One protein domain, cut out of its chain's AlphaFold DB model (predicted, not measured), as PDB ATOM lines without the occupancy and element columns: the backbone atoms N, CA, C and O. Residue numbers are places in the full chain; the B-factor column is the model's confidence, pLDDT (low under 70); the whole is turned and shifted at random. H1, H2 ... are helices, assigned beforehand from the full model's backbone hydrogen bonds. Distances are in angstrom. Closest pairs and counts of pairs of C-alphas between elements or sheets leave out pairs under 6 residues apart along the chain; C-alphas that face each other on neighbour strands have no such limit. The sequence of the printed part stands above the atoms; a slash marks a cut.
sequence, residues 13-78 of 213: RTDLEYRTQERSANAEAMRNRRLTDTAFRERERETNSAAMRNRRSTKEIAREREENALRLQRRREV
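This is residues 13 to 78 of the 213 residues of an uncharacterized protein of Gongylonema pulchrum (UniProt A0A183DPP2). Going along the printed part from its first residue, you find an open zigzag of three helices set end to end, with no shared core: H1 and H2 meet near their ends as an L, and H3 leads on from the far end of H2 at a second corner. H1 from its first residues to residue 29, and the stretch from residue 45 through the rest of H2 and H3, stick out as free arms. The printed part has 66 residues with three named helices, in the order H1, H2, H3, and no named strand; the class is all helix. The whole is extended, with a radius of gyration of the C-alphas of 20.4 A, and the C-alphas span 54 by 34 by 19 A.

Find C-alpha 16 at (266.356, 236.040, 168.327); there H1 begins, and it runs over residues 16 to 36, 30.2 A from first to last C-alpha, to C-alpha 36 at (249.896, 213.140, 157.456). Go on to residue 38, where H2 begins; it covers residues 38 to 56 and is 26.8 A long. Then look for Lys 59, the first residue of H3, which covers residues 59 to 77, is 27.0 A long and ends at C-alpha 77 at (217.963, 254.934, 173.197).

Start where H1 gives way to H2: the two touch only at the corner by their link, H1 with residues 33 to 34 alone and H2 with residues 40 to 41 alone. Their closest C-alphas, those of Arg 34 and Arg 41, are 5.4 A apart. They run opposite ways at a steep tilt of 69.7 degrees, only just short of about perpendicular. At the other end of H2, H2 and H3 are close but not clearly touching; their closest C-alphas, those of Arg 55 and Ile 61, are 7.5 A apart. These two run the same way at a steep tilt of 59 degrees. H1 and H3 are apart. Along the backbone of H1, H2 and H3, each O i to N i+4 pair is within hydrogen-bond range.

Look from Thr 36 to Val 78 for the two C-alphas farthest apart in the domain, at 55.7 A; the outline is elongated, but only just. Residues 13 to 29, of which 16 to 29 belong to H1, stand free, and so do residues 45 to 78, of which 45 to 56 belong to H2 and 59 to 77 to H3. The printed part has no cut, and both links, H1 to H2 and H2 to H3, are tight. The mean pLDDT of the printed part is 91.7; residue 13 is the one printed residue under 70 in this model.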
ATOM      1  N   ARG A  13     268.536 230.756 174.335       65.62
ATOM      2  CA  ARG A  13     267.177 231.218 174.665       65.62
ATOM      3  C   ARG A  13     266.997 232.728 174.480       65.62
ATOM      4  O   ARG A  13     265.862 233.180 174.312       65.62
ATOM      5  N   THR A  14     268.083 233.497 174.534       75.62
ATOM      6  CA  THR A  14     268.087 234.950 174.301       75.62
ATOM      7  C   THR A  14     268.313 235.329 172.845       75.62
ATOM      8  O   THR A  14     267.935 236.430 172.454       75.62
ATOM      9  N   ASP A  15     268.868 234.423 172.044       89.56
ATOM     10  CA  ASP A  15     269.092 234.649 170.622       89.56
ATOM     11  C   ASP A  15     267.765 234.698 169.835       89.56
ATOM     12  O   ASP A  15     266.920 233.795 169.895       89.56
ATOM     13  N   LEU A  16     267.558 235.802 169.115       91.25
ATOM     14  CA  LEU A  16     266.356 236.040 168.327       91.25
ATOM     15  C   LEU A  16     266.294 235.105 167.115       91.25
ATOM     16  O   LEU A  16     265.204 234.613 166.813       91.25
ATOM     17  N   GLU A  17     267.432 234.846 166.466       91.81
ATOM     18  CA  GLU A  17     267.518 234.002 165.269       91.81
ATOM     19  C   GLU A  17     267.201 232.548 165.606       91.81
ATOM     20  O   GLU A  17     266.362 231.913 164.963       91.81
ATOM     21  N   TYR A  18     267.762 232.047 166.705       90.38
ATOM     22  CA  TYR A  18     267.401 230.733 167.223       90.38
ATOM     23  C   TYR A  18     265.891 230.618 167.499       90.38
ATOM     24  O   TYR A  18     265.244 229.652 167.091       90.38
ATOM     25  N   ARG A  19     265.272 231.629 168.129       89.69
ATOM     26  CA  ARG A  19     263.825 231.616 168.428       89.69
ATOM     27  C   ARG A  19     262.939 231.720 167.192       89.69
ATOM     28  O   ARG A  19     261.785 231.286 167.246       89.69
ATOM     29  N   THR A  20     263.374 232.386 166.126       93.94
ATOM     30  CA  THR A  20     262.606 232.441 164.873       93.94
ATOM     31  C   THR A  20     262.711 231.115 164.133       93.94
ATOM     32  O   THR A  20     261.673 230.593 163.723       93.94
ATOM     33  N   GLN A  21     263.908 230.525 164.065       94.19
ATOM     34  CA  GLN A  21     264.138 229.211 163.464       94.19
ATOM     35  C   GLN A  21     263.403 228.091 164.217       94.19
ATOM     36  O   GLN A  21     262.758 227.241 163.611       94.19
ATOM     37  N   GLU A  22     263.416 228.110 165.550       94.69
ATOM     38  CA  GLU A  22     262.673 227.146 166.365       94.69
ATOM     39  C   GLU A  22     261.157 227.277 166.143       94.69
ATOM     40  O   GLU A  22     260.444 226.281 166.003       94.69
ATOM     41  N   ARG A  23     260.638 228.511 166.060       94.81
ATOM     42  CA  ARG A  23     259.217 228.755 165.767       94.81
ATOM     43  C   ARG A  23     258.829 228.290 164.366       94.81
ATOM     44  O   ARG A  23     257.756 227.703 164.222       94.81
ATOM     45  N   SER A  24     259.663 228.538 163.356       96.38
ATOM     46  CA  SER A  24     259.387 228.109 161.981       96.38
ATOM     47  C   SER A  24     259.421 226.585 161.855       96.38
ATOM     48  O   SER A  24     258.461 226.017 161.333       96.38
ATOM     49  N   ALA A  25     260.430 225.924 162.432       96.69
ATOM     50  CA  ALA A  25     260.547 224.468 162.459       96.69
ATOM     51  C   ALA A  25     259.367 223.812 163.195       96.69
ATOM     52  O   ALA A  25     258.758 222.868 162.690       96.69
ATOM     53  N   ASN A  26     258.964 224.352 164.350       96.69
ATOM     54  CA  ASN A  26     257.797 223.863 165.087       96.69
ATOM     55  C   ASN A  26     256.490 224.063 164.305       96.69
ATOM     56  O   ASN A  26     255.631 223.178 164.286       96.69
ATOM     57  N   ALA A  27     256.330 225.208 163.634       96.31
ATOM     58  CA  ALA A  27     255.167 225.467 162.792       96.31
ATOM     59  C   ALA A  27     255.106 224.498 161.602       96.31
ATOM     60  O   ALA A  27     254.031 223.993 161.277       96.31
ATOM     61  N   GLU A  28     256.244 224.206 160.975       97.44
ATOM     62  CA  GLU A  28     256.340 223.247 159.879       97.44
ATOM     63  C   GLU A  28     256.058 221.814 160.337       97.44
ATOM     64  O   GLU A  28     255.227 221.136 159.735       97.44
ATOM     65  N   ALA A  29     256.636 221.382 161.459       96.31
ATOM     66  CA  ALA A  29     256.357 220.076 162.045       96.31
ATOM     67  C   ALA A  29     254.860 219.897 162.357       96.31
ATOM     68  O   ALA A  29     254.283 218.845 162.075       96.31
ATOM     69  N   MET A  30     254.199 220.936 162.883       96.44
ATOM     70  CA  MET A  30     252.752 220.928 163.123       96.44
ATOM     71  C   MET A  30     251.940 220.883 161.823       96.44
ATOM     72  O   MET A  30     250.953 220.151 161.754       96.44
ATOM     73  N   ARG A  31     252.350 221.621 160.781       96.06
ATOM     74  CA  ARG A  31     251.723 221.536 159.449       96.06
ATOM     75  C   ARG A  31     251.830 220.123 158.881       96.06
ATOM     76  O   ARG A  31     250.810 219.570 158.477       96.06
ATOM     77  N   ASN A  32     253.014 219.520 158.934       96.56
ATOM     78  CA  ASN A  32     253.245 218.168 158.435       96.56
ATOM     79  C   ASN A  32     252.391 217.143 159.190       96.56
ATOM     80  O   ASN A  32     251.706 216.353 158.552       96.56
ATOM     81  N   ARG A  33     252.313 217.220 160.528       95.38
ATOM     82  CA  ARG A  33     251.424 216.353 161.327       95.38
ATOM     83  C   ARG A  33     249.953 216.490 160.944       95.38
ATOM     84  O   ARG A  33     249.258 215.488 160.848       95.38
ATOM     85  N   ARG A  34     249.469 217.712 160.697       94.94
ATOM     86  CA  ARG A  34     248.079 217.943 160.259       94.94
ATOM     87  C   ARG A  34     247.781 217.363 158.873       94.94
ATOM     88  O   ARG A  34     246.620 217.060 158.604       94.94
ATOM     89  N   LEU A  35     248.790 217.264 158.003       95.12
ATOM     90  CA  LEU A  35     248.665 216.695 156.658       95.12
ATOM     91  C   LEU A  35     248.730 215.165 156.672       95.12
ATOM     92  O   LEU A  35     247.966 214.528 155.954       95.12
ATOM     93  N   THR A  36     249.625 214.584 157.473       96.31
ATOM     94  CA  THR A  36     249.896 213.140 157.456       96.31
ATOM     95  C   THR A  36     249.040 212.338 158.433       96.31
ATOM     96  O   THR A  36     248.704 211.196 158.133       96.31
ATOM     97  N   ASP A  37     248.656 212.911 159.578       96.81
ATOM     98  CA  ASP A  37     247.914 212.218 160.634       96.81
ATOM     99  C   ASP A  37     246.488 212.784 160.776       96.81
ATOM    100  O   ASP A  37     246.231 213.835 161.378       96.81
ATOM    101  N   THR A  38     245.521 212.047 160.227       95.31
ATOM    102  CA  THR A  38     244.095 212.390 160.293       95.31
ATOM    103  C   THR A  38     243.540 212.324 161.719       95.31
ATOM    104  O   THR A  38     242.732 213.181 162.090       95.31
ATOM    105  N   ALA A  39     244.013 211.384 162.545       97.06
ATOM    106  CA  ALA A  39     243.587 211.225 163.935       97.06
ATOM    107  C   ALA A  39     244.120 212.361 164.822       97.06
ATOM    108  O   ALA A  39     243.442 212.828 165.742       97.06
ATOM    109  N   PHE A  40     245.327 212.859 164.547       96.25
ATOM    110  CA  PHE A  40     245.830 214.091 165.156       96.25
ATOM    111  C   PHE A  40     244.946 215.292 164.800       96.25
ATOM    112  O   PHE A  40     244.521 216.027 165.695       96.25
ATOM    113  N   ARG A  41     244.591 215.452 163.519       95.69
ATOM    114  CA  ARG A  41     243.718 216.543 163.050       95.69
ATOM    115  C   ARG A  41     242.328 216.511 163.694       95.69
ATOM    116  O   ARG A  41     241.721 217.558 163.913       95.69
ATOM    117  N   GLU A  42     241.772 215.331 163.946       96.62
ATOM    118  CA  GLU A  42     240.478 215.178 164.626       96.62
ATOM    119  C   GLU A  42     240.557 215.554 166.100       96.62
ATOM    120  O   GLU A  42     239.809 216.431 166.533       96.62
ATOM    121  N   ARG A  43     241.536 215.021 166.834       96.62
ATOM    122  CA  ARG A  43     241.758 215.386 168.241       96.62
ATOM    123  C   ARG A  43     242.037 216.878 168.425       96.62
ATOM    124  O   ARG A  43     241.538 217.494 169.366       96.62
ATOM    125  N   GLU A  44     242.791 217.497 167.518       96.25
ATOM    126  CA  GLU A  44     243.020 218.947 167.536       96.25
ATOM    127  C   GLU A  44     241.712 219.731 167.322       96.25
ATOM    128  O   GLU A  44     241.443 220.707 168.024       96.25
ATOM    129  N   ARG A  45     240.849 219.296 166.394       95.88
ATOM    130  CA  ARG A  45     239.527 219.913 166.188       95.88
ATOM    131  C   ARG A  45     238.637 219.759 167.417       95.88
ATOM    132  O   ARG A  45     238.002 220.730 167.826       95.88
ATOM    133  N   GLU A  46     238.606 218.578 168.022       97.25
ATOM    134  CA  GLU A  46     237.804 218.303 169.213       97.25
ATOM    135  C   GLU A  46     238.261 219.134 170.407       97.25
ATOM    136  O   GLU A  46     237.433 219.813 171.018       97.25
ATOM    137  N   THR A  47     239.564 219.164 170.693       96.00
ATOM    138  CA  THR A  47     240.129 219.954 171.797       96.00
ATOM    139  C   THR A  47     239.896 221.448 171.595       96.00
ATOM    140  O   THR A  47     239.432 222.115 172.518       96.00
ATOM    141  N   ASN A  48     240.087 221.972 170.379       96.00
ATOM    142  CA  ASN A  48     239.752 223.360 170.055       96.00
ATOM    143  C   ASN A  48     238.249 223.640 170.209       96.00
ATOM    144  O   ASN A  48     237.863 224.656 170.789       96.00
ATOM    145  N   SER A  49     237.382 222.731 169.751       95.44
ATOM    146  CA  SER A  49     235.927 222.869 169.908       95.44
ATOM    147  C   SER A  49     235.503 222.869 171.379       95.44
ATOM    148  O   SER A  49     234.619 223.630 171.773       95.44
ATOM    149  N   ALA A  50     236.134 222.027 172.202       95.50
ATOM    150  CA  ALA A  50     235.879 221.917 173.629       95.50
ATOM    151  C   ALA A  50     236.390 223.163 174.355       95.50
ATOM    152  O   ALA A  50     235.647 223.761 175.126       95.50
ATOM    153  N   ALA A  51     237.598 223.633 174.034       92.75
ATOM    154  CA  ALA A  51     238.141 224.879 174.566       92.75
ATOM    155  C   ALA A  51     237.246 226.078 174.219       92.75
ATOM    156  O   ALA A  51     236.970 226.911 175.081       92.75
ATOM    157  N   MET A  52     236.724 226.148 172.989       92.12
ATOM    158  CA  MET A  52     235.790 227.202 172.583       92.12
ATOM    159  C   MET A  52     234.444 227.103 173.306       92.12
ATOM    160  O   MET A  52     233.901 228.134 173.704       92.12
ATOM    161  N   ARG A  53     233.910 225.891 173.510       89.44
ATOM    162  CA  ARG A  53     232.706 225.666 174.326       89.44
ATOM    163  C   ARG A  53     232.928 226.107 175.771       89.44
ATOM    164  O   ARG A  53     232.136 226.901 176.265       89.44
ATOM    165  N   ASN A  54     234.037 225.692 176.378       88.50
ATOM    166  CA  ASN A  54     234.401 226.028 177.753       88.50
ATOM    167  C   ASN A  54     234.587 227.532 177.945       88.50
ATOM    168  O   ASN A  54     234.080 228.086 178.914       88.50
ATOM    169  N   ARG A  55     235.254 228.210 176.998       84.25
ATOM    170  CA  ARG A  55     235.348 229.676 176.998       84.25
ATOM    171  C   ARG A  55     233.951 230.285 176.971       84.25
ATOM    172  O   ARG A  55     233.617 231.055 177.854       84.25
ATOM    173  N   ARG A  56     233.100 229.887 176.018       81.81
ATOM    174  CA  ARG A  56     231.728 230.419 175.879       81.81
ATOM    175  C   ARG A  56     230.821 230.133 177.078       81.81
ATOM    176  O   ARG A  56     229.861 230.876 177.258       81.81
ATOM    177  N   SER A  57     231.072 229.066 177.836       81.25
ATOM    178  CA  SER A  57     230.265 228.671 178.992       81.25
ATOM    179  C   SER A  57     230.714 229.312 180.304       81.25
ATOM    180  O   SER A  57     230.083 229.064 181.332       81.25
ATOM    181  N   THR A  58     231.792 230.104 180.321       85.88
ATOM    182  CA  THR A  58     232.156 230.821 181.544       85.88
ATOM    183  C   THR A  58     231.086 231.865 181.866       85.88
ATOM    184  O   THR A  58     230.575 232.573 180.994       85.88
ATOM    185  N   LYS A  59     230.740 231.976 183.153       84.06
ATOM    186  CA  LYS A  59     229.771 232.971 183.649       84.06
ATOM    187  C   LYS A  59     230.196 234.409 183.326       84.06
ATOM    188  O   LYS A  59     229.353 235.291 183.220       84.06
ATOM    189  N   GLU A  60     231.495 234.633 183.170       83.19
ATOM    190  CA  GLU A  60     232.076 235.917 182.787       83.19
ATOM    191  C   GLU A  60     231.689 236.320 181.360       83.19
ATOM    192  O   GLU A  60     231.202 237.428 181.165       83.19
ATOM    193  N   ILE A  61     231.765 235.403 180.386       85.50
ATOM    194  CA  ILE A  61     231.331 235.692 179.009       85.50
ATOM    195  C   ILE A  61     229.817 235.920 178.936       85.50
ATOM    196  O   ILE A  61     229.352 236.737 178.141       85.50
ATOM    197  N   ALA A  62     229.024 235.218 179.750       86.88
ATOM    198  CA  ALA A  62     227.586 235.476 179.826       86.88
ATOM    199  C   ALA A  62     227.301 236.911 180.305       86.88
ATOM    200  O   ALA A  62     226.552 237.633 179.650       86.88
ATOM    201  N   ARG A  63     227.981 237.350 181.371       89.06
ATOM    202  CA  ARG A  63     227.879 238.719 181.893       89.06
ATOM    203  C   ARG A  63     228.343 239.762 180.878       89.06
ATOM    204  O   ARG A  63     227.636 240.732 180.643       89.06
ATOM    205  N   GLU A  64     229.475 239.533 180.214       91.25
ATOM    206  CA  GLU A  64     229.985 240.426 179.165       91.25
ATOM    207  C   GLU A  64     228.970 240.583 178.019       91.25
ATOM    208  O   GLU A  64     228.753 241.683 177.507       91.25
ATOM    209  N   ARG A  65     228.295 239.495 177.623       89.44
ATOM    210  CA  ARG A  65     227.234 239.544 176.603       89.44
ATOM    211  C   ARG A  65     226.032 240.358 177.061       89.44
ATOM    212  O   ARG A  65     225.511 241.129 176.258       89.44
ATOM    213  N   GLU A  66     225.603 240.198 178.309       93.69
ATOM    214  CA  GLU A  66     224.511 240.981 178.898       93.69
ATOM    215  C   GLU A  66     224.875 242.469 178.974       93.69
ATOM    216  O   GLU A  66     224.112 243.319 178.514       93.69
ATOM    217  N   GLU A  67     226.073 242.798 179.450       95.12
ATOM    218  CA  GLU A  67     226.576 244.172 179.508       95.12
ATOM    219  C   GLU A  67     226.694 244.797 178.115       95.12
ATOM    220  O   GLU A  67     226.291 245.944 177.908       95.12
ATOM    221  N   ASN A  68     227.194 244.050 177.128       94.81
ATOM    222  CA  ASN A  68     227.277 244.519 175.749       94.81
ATOM    223  C   ASN A  68     225.879 244.702 175.132       94.81
ATOM    224  O   ASN A  68     225.649 245.680 174.417       94.81
ATOM    225  N   ALA A  69     224.925 243.822 175.450       95.50
ATOM    226  CA  ALA A  69     223.532 243.967 175.038       95.50
ATOM    227  C   ALA A  69     222.895 245.227 175.646       95.50
ATOM    228  O   ALA A  69     222.310 246.021 174.907       95.50
ATOM    229  N   LEU A  70     223.084 245.474 176.946       96.12
ATOM    230  CA  LEU A  70     222.625 246.688 177.629       96.12
ATOM    231  C   LEU A  70     223.298 247.944 177.071       96.12
ATOM    232  O   LEU A  70     222.641 248.953 176.830       96.12
ATOM    233  N   ARG A  71     224.605 247.892 176.797       92.19
ATOM    234  CA  ARG A  71     225.334 248.992 176.150       92.19
ATOM    235  C   ARG A  71     224.752 249.299 174.773       92.19
ATOM    236  O   ARG A  71     224.587 250.468 174.428       92.19
ATOM    237  N   LEU A  72     224.416 248.270 173.997       88.38
ATOM    238  CA  LEU A  72     223.796 248.437 172.688       88.38
ATOM    239  C   LEU A  72     222.357 248.965 172.799       88.38
ATOM    240  O   LEU A  72     221.961 249.768 171.959       88.38
ATOM    241  N   GLN A  73     221.595 248.564 173.820       89.75
ATOM    242  CA  GLN A  73     220.270 249.120 174.123       89.75
ATOM    243  C   GLN A  73     220.354 250.603 174.497       89.75
ATOM    244  O   GLN A  73     219.701 251.417 173.850       89.75
ATOM    245  N   ARG A  74     221.252 250.990 175.408       89.81
ATOM    246  CA  ARG A  74     221.494 252.404 175.741       89.81
ATOM    247  C   ARG A  74     221.905 253.216 174.514       89.81
ATOM    248  O   ARG A  74     221.345 254.269 174.243       89.81
ATOM    249  N   ARG A  75     222.820 252.690 173.691       84.25
ATOM    250  CA  ARG A  75     223.215 253.332 172.420       84.25
ATOM    251  C   ARG A  75     222.039 253.473 171.452       84.25
ATOM    252  O   ARG A  75     222.003 254.402 170.652       84.25
ATOM    253  N   ARG A  76     221.084 252.542 171.496       80.56
ATOM    254  CA  ARG A  76     219.839 252.619 170.733       80.56
ATOM    255  C   ARG A  76     218.896 253.672 171.320       80.56
ATOM    256  O   ARG A  76     218.179 254.267 170.533       80.56
ATOM    257  N   GLU A  77     218.853 253.915 172.616       87.94
ATOM    258  CA  GLU A  77     217.963 254.934 173.197       87.94
ATOM    259  C   GLU A  77     218.411 256.360 172.860       87.94
ATOM    260  O   GLU A  77     217.573 257.231 172.646       87.94
ATOM    261  N   VAL A  78     219.719 256.584 172.708       89.88
ATOM    262  CA  VAL A  78     220.260 257.895 172.333       89.88
ATOM    263  C   VAL A  78     220.016 258.172 170.844       89.88
ATOM    264  O   VAL A  78     220.744 257.714 169.958       89.88
TER     265      VAL A  78